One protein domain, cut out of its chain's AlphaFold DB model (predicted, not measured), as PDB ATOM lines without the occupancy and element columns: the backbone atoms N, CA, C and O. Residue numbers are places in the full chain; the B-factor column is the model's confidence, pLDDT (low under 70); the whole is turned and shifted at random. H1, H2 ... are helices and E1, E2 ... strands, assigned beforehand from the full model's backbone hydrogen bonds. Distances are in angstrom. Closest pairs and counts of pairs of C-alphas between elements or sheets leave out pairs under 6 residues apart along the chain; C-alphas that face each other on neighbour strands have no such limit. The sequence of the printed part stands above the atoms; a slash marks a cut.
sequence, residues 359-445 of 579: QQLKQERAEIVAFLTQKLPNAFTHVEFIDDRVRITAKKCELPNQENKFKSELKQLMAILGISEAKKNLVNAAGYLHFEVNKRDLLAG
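What this domain is: This is residues 359 to 445 of the 579 residues of an uncharacterized protein of Legionella waltersii (UniProt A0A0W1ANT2). Two long helices, H1 and H2, cover one face of a strongly twisted sheet of four strands; the sheet's other face is bare. Short H3, next after E4, sits between H1 and the last residue of H2, making two layers with H1, H2 and H3 on one face. The 87 printed residues hold H1, E1, E2, H2, E3, E4 and H3 in that order, class mixed. The sheet is antiparallel, ordered E1, E2, E4, E3. The whole is compact, with a radius of gyration of the C-alphas of 12.5 A, yet elongated, spanning 39 by 23 by 22 A.

How they stand to each other: H1, residues 359 to 375, is over E1, 380 to 386, and E2, 389 to 394, at a height over the sheet of 10.5 A; its closest C-alphas to E1 are Val 369 and Val 383, 7.1 A. E1 and E2 form a hairpin, with N 384 and O 391 2.9 A apart. H2, residues 400 to 416, is on the same face as H1, over E2 and E4, 432 to 438, at a height of 10.2 A. E2, H2 and E3, 425 to 429, form a split strand-helix-strand unit, two same-way strands joined through a helix with E4 between them; its crossover is right-handed. N 392 and O 435 are 2.8 A apart between E2 and E4; in the hairpin E3 and E4, N 434 and O 427 are 2.9 A apart. H3, residues 439 to 445, only just touches residues 364 to 368 of H1, with 3 pairs of C-alphas within 8 A, the closest Ile 368 and Leu 443, 6.8 A. In H1, H2 and H3 every O i to N i+4 pair is within hydrogen-bond range.

Where its parts are: H1 is 24.3 A long from C-alpha 359 at (216.973, 135.503, 165.192); H2 is 24.7 A and E4 19.6 A. H3 ends at C-alpha 445, (216.136, 155.695, 170.786).

The domain as a whole: The C-alphas of Gln 359 and Leu 399, the two farthest apart, are 40.0 A apart. The printed part has no cut and no long link. pLDDT is under 70 in residues 396 to 402 and 420 to 432.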
ATOM      1  N   GLN A 359     218.313 135.097 164.771       77.12
ATOM      2  CA  GLN A 359     216.973 135.503 165.192       77.12
ATOM      3  C   GLN A 359     216.965 136.915 165.798       77.12
ATOM      4  O   GLN A 359     216.141 137.731 165.382       77.12
ATOM      5  N   GLN A 360     217.898 137.249 166.702       76.62
ATOM      6  CA  GLN A 360     217.997 138.595 167.282       76.62
ATOM      7  C   GLN A 360     218.228 139.649 166.194       76.62
ATOM      8  O   GLN A 360     217.523 140.656 166.164       76.62
ATOM      9  N   LEU A 361     219.161 139.424 165.262       77.75
ATOM     10  CA  LEU A 361     219.418 140.380 164.180       77.75
ATOM     11  C   LEU A 361     218.218 140.539 163.244       77.75
ATOM     12  O   LEU A 361     217.936 141.649 162.794       77.75
ATOM     13  N   LYS A 362     217.478 139.459 162.978       83.44
ATOM     14  CA  LYS A 362     216.217 139.517 162.228       83.44
ATOM     15  C   LYS A 362     215.156 140.335 162.976       83.44
ATOM     16  O   LYS A 362     214.475 141.140 162.344       83.44
ATOM     17  N   GLN A 363     215.044 140.167 164.294       84.19
ATOM     18  CA  GLN A 363     214.099 140.900 165.137       84.19
ATOM     19  C   GLN A 363     214.450 142.391 165.243       84.19
ATOM     20  O   GLN A 363     213.585 143.220 164.988       84.19
ATOM     21  N   GLU A 364     215.707 142.742 165.523       85.50
ATOM     22  CA  GLU A 364     216.177 144.136 165.577       85.50
ATOM     23  C   GLU A 364     215.962 144.863 164.239       85.50
ATOM     24  O   GLU A 364     215.509 146.007 164.209       85.50
ATOM     25  N   ARG A 365     216.241 144.195 163.109       88.62
ATOM     26  CA  ARG A 365     215.969 144.742 161.769       88.62
ATOM     27  C   ARG A 365     214.474 144.980 161.548       88.62
ATOM     28  O   ARG A 365     214.104 146.030 161.028       88.62
ATOM     29  N   ALA A 366     213.623 144.036 161.954       89.56
ATOM     30  CA  ALA A 366     212.172 144.171 161.846       89.56
ATOM     31  C   ALA A 366     211.619 145.293 162.744       89.56
ATOM     32  O   ALA A 366     210.781 146.062 162.286       89.56
ATOM     33  N   GLU A 367     212.122 145.432 163.975       90.06
ATOM     34  CA  GLU A 367     211.770 146.500 164.923       90.06
ATOM     35  C   GLU A 367     212.087 147.887 164.336       90.06
ATOM     36  O   GLU A 367     211.213 148.754 164.286       90.06
ATOM     37  N   ILE A 368     213.300 148.068 163.797       90.62
ATOM     38  CA  ILE A 368     213.723 149.310 163.130       90.62
ATOM     39  C   ILE A 368     212.834 149.625 161.924       90.62
ATOM     40  O   ILE A 368     212.337 150.743 161.805       90.62
ATOM     41  N   VAL A 369     212.618 148.657 161.027       91.19
ATOM     42  CA  VAL A 369     211.811 148.877 159.815       91.19
ATOM     43  C   VAL A 369     210.357 149.184 160.171       91.19
ATOM     44  O   VAL A 369     209.782 150.105 159.592       91.19
ATOM     45  N   ALA A 370     209.769 148.483 161.144       91.06
ATOM     46  CA  ALA A 370     208.408 148.743 161.609       91.06
ATOM     47  C   ALA A 370     208.272 150.152 162.209       91.06
ATOM     48  O   ALA A 370     207.366 150.894 161.825       91.06
ATOM     49  N   PHE A 371     209.200 150.556 163.084       91.50
ATOM     50  CA  PHE A 371     209.193 151.885 163.697       91.50
ATOM     51  C   PHE A 371     209.368 153.005 162.662       91.50
ATOM     52  O   PHE A 371     208.600 153.968 162.654       91.50
ATOM     53  N   LEU A 372     210.332 152.871 161.744       89.62
ATOM     54  CA  LEU A 372     210.532 153.844 160.666       89.62
ATOM     55  C   LEU A 372     209.301 153.928 159.755       89.62
ATOM     56  O   LEU A 372     208.869 155.030 159.433       89.62
ATOM     57  N   THR A 373     208.685 152.795 159.402       89.69
ATOM     58  CA  THR A 373     207.448 152.764 158.594       89.69
ATOM     59  C   THR A 373     206.292 153.479 159.299       89.69
ATOM     60  O   THR A 373     205.537 154.204 158.654       89.69
ATOM     61  N   GLN A 374     206.171 153.321 160.621       89.50
ATOM     62  CA  GLN A 374     205.146 153.982 161.429       89.50
ATOM     63  C   GLN A 374     205.363 155.502 161.532       89.50
ATOM     64  O   GLN A 374     204.397 156.260 161.473       89.50
ATOM     65  N   LYS A 375     206.611 155.951 161.722       87.25
ATOM     66  CA  LYS A 375     206.939 157.358 162.022       87.25
ATOM     67  C   LYS A 375     207.266 158.203 160.786       87.25
ATOM     68  O   LYS A 375     207.122 159.418 160.848       87.25
ATOM     69  N   LEU A 376     207.673 157.584 159.675       83.81
ATOM     70  CA  LEU A 376     207.994 158.233 158.393       83.81
ATOM     71  C   LEU A 376     207.240 157.573 157.214       83.81
ATOM     72  O   LEU A 376     207.869 157.110 156.253       83.81
ATOM     73  N   PRO A 377     205.895 157.494 157.259       81.06
ATOM     74  CA  PRO A 377     205.113 156.803 156.239       81.06
ATOM     75  C   PRO A 377     205.320 157.433 154.854       81.06
ATOM     76  O   PRO A 377     205.155 158.636 154.666       81.06
ATOM     77  N   ASN A 378     205.642 156.598 153.860       76.75
ATOM     78  CA  ASN A 378     205.925 156.973 152.464       76.75
ATOM     79  C   ASN A 378     207.163 157.864 152.223       76.75
ATOM     80  O   ASN A 378     207.396 158.259 151.077       76.75
ATOM     81  N   ALA A 379     207.959 158.174 153.251       76.69
ATOM     82  CA  ALA A 379     209.067 159.125 153.143       76.69
ATOM     83  C   ALA A 379     210.375 158.488 152.612       76.69
ATOM     84  O   ALA A 379     211.208 159.161 152.004       76.69
ATOM     85  N   PHE A 380     210.543 157.175 152.793       80.25
ATOM     86  CA  PHE A 380     211.708 156.392 152.362       80.25
ATOM     87  C   PHE A 380     211.307 155.237 151.428       80.25
ATOM     88  O   PHE A 380     210.149 154.821 151.395       80.25
ATOM     89  N   THR A 381     212.266 154.719 150.657       80.12
ATOM     90  CA  THR A 381     212.092 153.555 149.760       80.12
ATOM     91  C   THR A 381     212.830 152.313 150.228       80.12
ATOM     92  O   THR A 381     212.401 151.203 149.922       80.12
ATOM     93  N   HIS A 382     213.948 152.476 150.936       85.38
ATOM     94  CA  HIS A 382     214.802 151.362 151.331       85.38
ATOM     95  C   HIS A 382     215.493 151.630 152.669       85.38
ATOM     96  O   HIS A 382     215.861 152.769 152.965       85.38
ATOM     97  N   VAL A 383     215.673 150.569 153.457       88.62
ATOM     98  CA  VAL A 383     216.433 150.571 154.712       88.62
ATOM     99  C   VAL A 383     217.483 149.469 154.608       88.62
ATOM    100  O   VAL A 383     217.155 148.284 154.627       88.62
ATOM    101  N   GLU A 384     218.738 149.877 154.468       88.50
ATOM    102  CA  GLU A 384     219.899 149.000 154.327       88.50
ATOM    103  C   GLU A 384     220.646 148.907 155.670       88.50
ATOM    104  O   GLU A 384     220.742 149.886 156.413       88.50
ATOM    105  N   PHE A 385     221.181 147.726 155.991       85.12
ATOM    106  CA  PHE A 385     221.908 147.462 157.237       85.12
ATOM    107  C   PHE A 385     223.368 147.134 156.921       85.12
ATOM    108  O   PHE A 385     223.651 146.047 156.417       85.12
ATOM    109  N   ILE A 386     224.271 148.059 157.242       75.56
ATOM    110  CA  ILE A 386     225.686 148.040 156.848       75.56
ATOM    111  C   ILE A 386     226.518 148.070 158.128       75.56
ATOM    112  O   ILE A 386     226.612 149.113 158.770       75.56
ATOM    113  N   ASP A 387     227.066 146.924 158.533       70.75
ATOM    114  CA  ASP A 387     227.772 146.757 159.812       70.75
ATOM    115  C   ASP A 387     227.006 147.377 161.002       70.75
ATOM    116  O   ASP A 387     225.894 146.941 161.323       70.75
ATOM    117  N   ASP A 388     227.568 148.409 161.643       70.38
ATOM    118  CA  ASP A 388     226.990 149.126 162.784       70.38
ATOM    119  C   ASP A 388     226.018 150.258 162.392       70.38
ATOM    120  O   ASP A 388     225.513 150.958 163.273       70.38
ATOM    121  N   ARG A 389     225.714 150.436 161.099       80.38
ATOM    122  CA  ARG A 389     224.874 151.512 160.550       80.38
ATOM    123  C   ARG A 389     223.580 151.022 159.897       80.38
ATOM    124  O   ARG A 389     223.478 149.926 159.350       80.38
ATOM    125  N   VAL A 390     222.590 151.907 159.931       86.88
ATOM    126  CA  VAL A 390     221.345 151.836 159.164       86.88
ATOM    127  C   VAL A 390     221.364 152.979 158.162       86.88
ATOM    128  O   VAL A 390     221.451 154.142 158.562       86.88
ATOM    129  N   ARG A 391     221.277 152.656 156.872       87.06
ATOM    130  CA  ARG A 391     221.126 153.633 155.793       87.06
ATOM    131  C   ARG A 391     219.663 153.673 155.364       87.06
ATOM    132  O   ARG A 391     219.132 152.701 154.832       87.06
ATOM    133  N   ILE A 392     219.019 154.808 155.595       87.50
ATOM    134  CA  ILE A 392     217.648 155.097 155.175       87.50
ATOM    135  C   ILE A 392     217.734 155.881 153.863       87.50
ATOM    136  O   ILE A 392     218.302 156.972 153.822       87.50
ATOM    137  N   THR A 393     217.186 155.329 152.787       84.00
ATOM    138  CA  THR A 393     217.172 155.970 151.466       84.00
ATOM    139  C   THR A 393     215.837 156.671 151.259       84.00
ATOM    140  O   THR A 393     214.787 156.021 151.267       84.00
ATOM    141  N   ALA A 394     215.870 157.991 151.073       78.19
ATOM    142  CA  ALA A 394     214.686 158.786 150.770       78.19
ATOM    143  C   ALA A 394     214.018 158.312 149.473       78.19
ATOM    144  O   ALA A 394     214.683 157.858 148.535       78.19
ATOM    145  N   LYS A 395     212.694 158.464 149.386       75.31
ATOM    146  CA  LYS A 395     211.990 158.250 148.120       75.31
ATOM    147  C   LYS A 395     212.491 159.257 147.080       75.31
ATOM    148  O   LYS A 395     212.654 160.433 147.390       75.31
ATOM    149  N   LYS A 396     212.746 158.799 145.848       68.06
ATOM    150  CA  LYS A 396     213.158 159.687 144.751       68.06
ATOM    151  C   LYS A 396     212.030 160.676 144.462       68.06
ATOM    152  O   LYS A 396     210.916 160.259 144.146       68.06
ATOM    153  N   CYS A 397     212.334 161.961 144.579       62.62
ATOM    154  CA  CYS A 397     211.393 163.058 144.402       62.62
ATOM    155  C   CYS A 397     211.806 163.906 143.201       62.62
ATOM    156  O   CYS A 397     212.971 164.264 143.062       62.62
ATOM    157  N   GLU A 398     210.842 164.260 142.353       61.03
ATOM    158  CA  GLU A 398     211.070 165.107 141.171       61.03
ATOM    159  C   GLU A 398     211.098 166.609 141.518       61.03
ATOM    160  O   GLU A 398     211.435 167.436 140.675       61.03
ATOM    161  N   LEU A 399     210.753 166.976 142.762       59.25
ATOM    162  CA  LEU A 399     210.586 168.360 143.215       59.25
ATOM    163  C   LEU A 399     211.343 168.636 144.537       59.25
ATOM    164  O   LEU A 399     211.108 167.920 145.519       59.25
ATOM    165  N   PRO A 400     212.152 169.719 144.635       63.66
ATOM    166  CA  PRO A 400     212.951 170.047 145.828       63.66
ATOM    167  C   PRO A 400     212.166 170.168 147.147       63.66
ATOM    168  O   PRO A 400     212.683 169.872 148.224       63.66
ATOM    169  N   ASN A 401     210.891 170.568 147.081       68.19
ATOM    170  CA  ASN A 401     210.048 170.755 148.267       68.19
ATOM    171  C   ASN A 401     209.813 169.450 149.051       68.19
ATOM    172  O   ASN A 401     209.616 169.490 150.266       68.19
ATOM    173  N   GLN A 402     209.851 168.294 148.381       67.25
ATOM    174  CA  GLN A 402     209.656 166.992 149.026       67.25
ATOM    175  C   GLN A 402     210.928 166.508 149.740       67.25
ATOM    176  O   GLN A 402     210.842 165.950 150.833       67.25
ATOM    177  N   GLU A 403     212.111 166.801 149.188       70.69
ATOM    178  CA  GLU A 403     213.399 166.506 149.831       70.69
ATOM    179  C   GLU A 403     213.560 167.294 151.142       70.69
ATOM    180  O   GLU A 403     213.942 166.740 152.175       70.69
ATOM    181  N   ASN A 404     213.195 168.581 151.129       76.00
ATOM    182  CA  ASN A 404     213.207 169.426 152.325       76.00
ATOM    183  C   ASN A 404     212.230 168.926 153.399       76.00
ATOM    184  O   ASN A 404     212.567 168.938 154.586       76.00
ATOM    185  N   LYS A 405     211.056 168.420 152.995       77.69
ATOM    186  CA  LYS A 405     210.100 167.786 153.912       77.69
ATOM    187  C   LYS A 405     210.703 166.541 154.578       77.69
ATOM    188  O   LYS A 405     210.711 166.478 155.805       77.69
ATOM    189  N   PHE A 406     211.284 165.618 153.804       77.06
ATOM    190  CA  PHE A 406     211.948 164.423 154.347       77.06
ATOM    191  C   PHE A 406     213.075 164.783 155.326       77.06
ATOM    192  O   PHE A 406     213.119 164.252 156.435       77.06
ATOM    193  N   LYS A 407     213.950 165.735 154.964       78.12
ATOM    194  CA  LYS A 407     215.011 166.234 155.860       78.12
ATOM    195  C   LYS A 407     214.444 166.772 157.175       78.12
ATOM    196  O   LYS A 407     215.016 166.502 158.228       78.12
ATOM    197  N   SER A 408     213.330 167.506 157.129       82.00
ATOM    198  CA  SER A 408     212.675 168.065 158.317       82.00
ATOM    199  C   SER A 408     212.072 166.981 159.217       82.00
ATOM    200  O   SER A 408     212.368 166.951 160.409       82.00
ATOM    201  N   GLU A 409     211.271 166.071 158.655       83.19
ATOM    202  CA  GLU A 409     210.630 164.972 159.396       83.19
ATOM    203  C   GLU A 409     211.676 164.049 160.036       83.19
ATOM    204  O   GLU A 409     211.586 163.705 161.216       83.19
ATOM    205  N   LEU A 410     212.734 163.718 159.292       81.06
ATOM    206  CA  LEU A 410     213.839 162.902 159.779       81.06
ATOM    207  C   LEU A 410     214.673 163.628 160.845       81.06
ATOM    208  O   LEU A 410     215.034 163.023 161.852       81.06
ATOM    209  N   LYS A 411     214.949 164.930 160.679       80.94
ATOM    210  CA  LYS A 411     215.635 165.740 161.702       80.94
ATOM    211  C   LYS A 411     214.829 165.786 163.001       80.94
ATOM    212  O   LYS A 411     215.422 165.610 164.066       80.94
ATOM    213  N   GLN A 412     213.509 165.956 162.912       82.00
ATOM    214  CA  GLN A 412     212.606 165.941 164.062       82.00
ATOM    215  C   GLN A 412     212.563 164.563 164.734       82.00
ATOM    216  O   GLN A 412     212.756 164.485 165.946       82.00
ATOM    217  N   LEU A 413     212.393 163.478 163.969       85.12
ATOM    218  CA  LEU A 413     212.396 162.120 164.518       85.12
ATOM    219  C   LEU A 413     213.716 161.813 165.229       85.12
ATOM    220  O   LEU A 413     213.717 161.356 166.365       85.12
ATOM    221  N   MET A 414     214.851 162.119 164.604       84.94
ATOM    222  CA  MET A 414     216.162 161.880 165.208       84.94
ATOM    223  C   MET A 414     216.373 162.719 166.475       84.94
ATOM    224  O   MET A 414     216.973 162.225 167.421       84.94
ATOM    225  N   ALA A 415     215.849 163.948 166.537       78.88
ATOM    226  CA  ALA A 415     215.877 164.757 167.756       78.88
ATOM    227  C   ALA A 415     215.016 164.153 168.881       78.88
ATOM    228  O   ALA A 415     215.463 164.121 170.025       78.88
ATOM    229  N   ILE A 416     213.829 163.619 168.559       80.94
ATOM    230  CA  ILE A 416     212.991 162.862 169.504       80.94
ATOM    231  C   ILE A 416     213.754 161.635 170.020       80.94
ATOM    232  O   ILE A 416     213.797 161.409 171.220       80.94
ATOM    233  N   LEU A 417     214.427 160.886 169.145       80.06
ATOM    234  CA  LEU A 417     215.208 159.698 169.514       80.06
ATOM    235  C   LEU A 417     216.540 160.008 170.236       80.06
ATOM    236  O   LEU A 417     217.269 159.079 170.573       80.06
ATOM    237  N   GLY A 418     216.883 161.282 170.469       74.12
ATOM    238  CA  GLY A 418     218.131 161.693 171.131       74.12
ATOM    239  C   GLY A 418     219.389 161.648 170.245       74.12
ATOM    240  O   GLY A 418     220.508 161.695 170.751       74.12
ATOM    241  N   ILE A 419     219.230 161.565 168.922       78.44
ATOM    242  CA  ILE A 419     220.306 161.337 167.949       78.44
ATOM    243  C   ILE A 419     220.780 162.674 167.342       78.44
ATOM    244  O   ILE A 419     220.094 163.316 166.531       78.44
ATOM    245  N   SER A 420     221.985 163.094 167.740       67.38
ATOM    246  CA  SER A 420     222.612 164.377 167.378       67.38
ATOM    247  C   SER A 420     223.049 164.460 165.909       67.38
ATOM    248  O   SER A 420     223.232 163.445 165.244       67.38
ATOM    249  N   GLU A 421     223.221 165.674 165.367       59.03
ATOM    250  CA  GLU A 421     223.587 165.850 163.947       59.03
ATOM    251  C   GLU A 421     224.991 165.362 163.583       59.03
ATOM    252  O   GLU A 421     225.176 164.879 162.473       59.03
ATOM    253  N   ALA A 422     225.939 165.363 164.523       45.53
ATOM    254  CA  ALA A 422     227.281 164.811 164.310       45.53
ATOM    255  C   ALA A 422     227.298 163.286 164.056       45.53
ATOM    256  O   ALA A 422     228.301 162.749 163.601       45.53
ATOM    257  N   LYS A 423     226.188 162.587 164.334       55.38
ATOM    258  CA  LYS A 423     226.012 161.140 164.120       55.38
ATOM    259  C   LYS A 423     225.296 160.799 162.804       55.38
ATOM    260  O   LYS A 423     224.798 159.683 162.654       55.38
ATOM    261  N   LYS A 424     225.187 161.765 161.883       62.78
ATOM    262  CA  LYS A 424     224.387 161.681 160.652       62.78
ATOM    263  C   LYS A 424     225.264 161.953 159.433       62.78
ATOM    264  O   LYS A 424     225.879 163.011 159.360       62.78
ATOM    265  N   ASN A 425     225.239 161.063 158.442       60.16
ATOM    266  CA  ASN A 425     225.783 161.357 157.112       60.16
ATOM    267  C   ASN A 425     224.640 161.540 156.113       60.16
ATOM    268  O   ASN A 425     223.792 160.657 155.972       60.16
ATOM    269  N   LEU A 426     224.647 162.673 155.408       58.94
ATOM    270  CA  LEU A 426     223.811 162.924 154.236       58.94
ATOM    271  C   LEU A 426     224.674 162.722 152.991       58.94
ATOM    272  O   LEU A 426     225.564 163.526 152.718       58.94
ATOM    273  N   VAL A 427     224.412 161.651 152.247       59.19
ATOM    274  CA  VAL A 427     225.131 161.337 151.004       59.19
ATOM    275  C   VAL A 427     224.153 161.465 149.844       59.19
ATOM    276  O   VAL A 427     223.103 160.824 149.852       59.19
ATOM    277  N   ASN A 428     224.496 162.287 148.850       56.72
ATOM    278  CA  ASN A 428     223.809 162.304 147.562       56.72
ATOM    279  C   ASN A 428     224.632 161.478 146.571       56.72
ATOM    280  O   ASN A 428     225.695 161.912 146.127       56.72
ATOM    281  N   ALA A 429     224.148 160.281 146.257       56.06
ATOM    282  CA  ALA A 429     224.736 159.391 145.267       56.06
ATOM    283  C   ALA A 429     223.641 158.944 144.292       56.06
ATOM    284  O   ALA A 429     222.521 158.637 144.699       56.06
ATOM    285  N   ALA A 430     223.944 158.952 142.990       60.97
ATOM    286  CA  ALA A 430     223.012 158.572 141.918       60.97
ATOM    287  C   ALA A 430     221.622 159.268 141.953       60.97
ATOM    288  O   ALA A 430     220.647 158.743 141.411       60.97
ATOM    289  N   GLY A 431     221.517 160.456 142.566       63.91
ATOM    290  CA  GLY A 431     220.261 161.207 142.681       63.91
ATOM    291  C   GLY A 431     219.305 160.705 143.770       63.91
ATOM    292  O   GLY A 431     218.112 160.998 143.701       63.91
ATOM    293  N   TYR A 432     219.809 159.959 144.757       66.81
ATOM    294  CA  TYR A 432     219.087 159.605 145.978       66.81
ATOM    295  C   TYR A 432     219.713 160.298 147.186       66.81
ATOM    296  O   TYR A 432     220.935 160.387 147.305       66.81
ATOM    297  N   LEU A 433     218.861 160.752 148.108       74.56
ATOM    298  CA  LEU A 433     219.301 161.247 149.404       74.56
ATOM    299  C   LEU A 433     219.364 160.079 150.391       74.56
ATOM    300  O   LEU A 433     218.333 159.517 150.771       74.56
ATOM    301  N   HIS A 434     220.571 159.727 150.815       78.25
ATOM    302  CA  HIS A 434     220.792 158.732 151.856       78.25
ATOM    303  C   HIS A 434     221.004 159.400 153.207       78.25
ATOM    304  O   HIS A 434     221.646 160.448 153.305       78.25
ATOM    305  N   PHE A 435     220.509 158.744 154.247       80.12
ATOM    306  CA  PHE A 435     220.731 159.107 155.632       80.12
ATOM    307  C   PHE A 435     221.306 157.921 156.395       80.12
ATOM    308  O   PHE A 435     220.636 156.898 156.530       80.12
ATOM    309  N   GLU A 436     222.524 158.049 156.910       83.88
ATOM    310  CA  GLU A 436     223.124 157.022 157.767       83.88
ATOM    311  C   GLU A 436     223.053 157.410 159.243       83.88
ATOM    312  O   GLU A 436     223.368 158.542 159.611       83.88
ATOM    313  N   VAL A 437     222.689 156.438 160.079       83.75
ATOM    314  CA  VAL A 437     222.674 156.530 161.544       83.75
ATOM    315  C   VAL A 437     223.204 155.229 162.149       83.75
ATOM    316  O   VAL A 437     223.056 154.160 161.556       83.75
ATOM    317  N   ASN A 438     223.824 155.284 163.328       81.56
ATOM    318  CA  ASN A 438     224.248 154.070 164.024       81.56
ATOM    319  C   ASN A 438     223.028 153.221 164.447       81.56
ATOM    320  O   ASN A 438     222.081 153.728 165.050       81.56
ATOM    321  N   LYS A 439     223.058 151.911 164.163       84.31
ATOM    322  CA  LYS A 439     221.969 150.965 164.459       84.31
ATOM    323  C   LYS A 439     221.655 150.896 165.955       84.31
ATOM    324  O   LYS A 439     220.488 150.771 166.320       84.31
ATOM    325  N   ARG A 440     222.674 150.967 166.821       74.44
ATOM    326  CA  ARG A 440     222.500 150.876 168.280       74.44
ATOM    327  C   ARG A 440     221.897 152.159 168.848       74.44
ATOM    328  O   ARG A 440     220.944 152.054 169.610       74.44
ATOM    329  N   ASP A 441     222.361 153.334 168.414       79.00
ATOM    330  CA  ASP A 441     221.730 154.618 168.773       79.00
ATOM    331  C   ASP A 441     220.253 154.645 168.334       79.00
ATOM    332  O   ASP A 441     219.380 155.038 169.105       79.00
ATOM    333  N   LEU A 442     219.956 154.142 167.127       85.31
ATOM    334  CA  LEU A 442     218.587 154.034 166.617       85.31
ATOM    335  C   LEU A 442     217.722 153.082 167.463       85.31
ATOM    336  O   LEU A 442     216.641 153.476 167.888       85.31
ATOM    337  N   LEU A 443     218.193 151.867 167.765       84.12
ATOM    338  CA  LEU A 443     217.477 150.907 168.625       84.12
ATOM    339  C   LEU A 443     217.282 151.421 170.056       84.12
ATOM    340  O   LEU A 443     216.223 151.213 170.643       84.12
ATOM    341  N   ALA A 444     218.287 152.086 170.629       77.25
ATOM    342  CA  ALA A 444     218.199 152.675 171.960       77.25
ATOM    343  C   ALA A 444     217.175 153.819 171.994       77.25
ATOM    344  O   ALA A 444     216.354 153.876 172.910       77.25
ATOM    345  N   GLY A 445     217.166 154.678 170.969       82.25
ATOM    346  CA  GLY A 445     216.136 155.695 170.786       82.25
ATOM    347  C   GLY A 445     214.739 155.083 170.655       82.25
ATOM    348  O   GLY A 445     213.828 155.509 171.354       82.25
TER     349      GLY A 445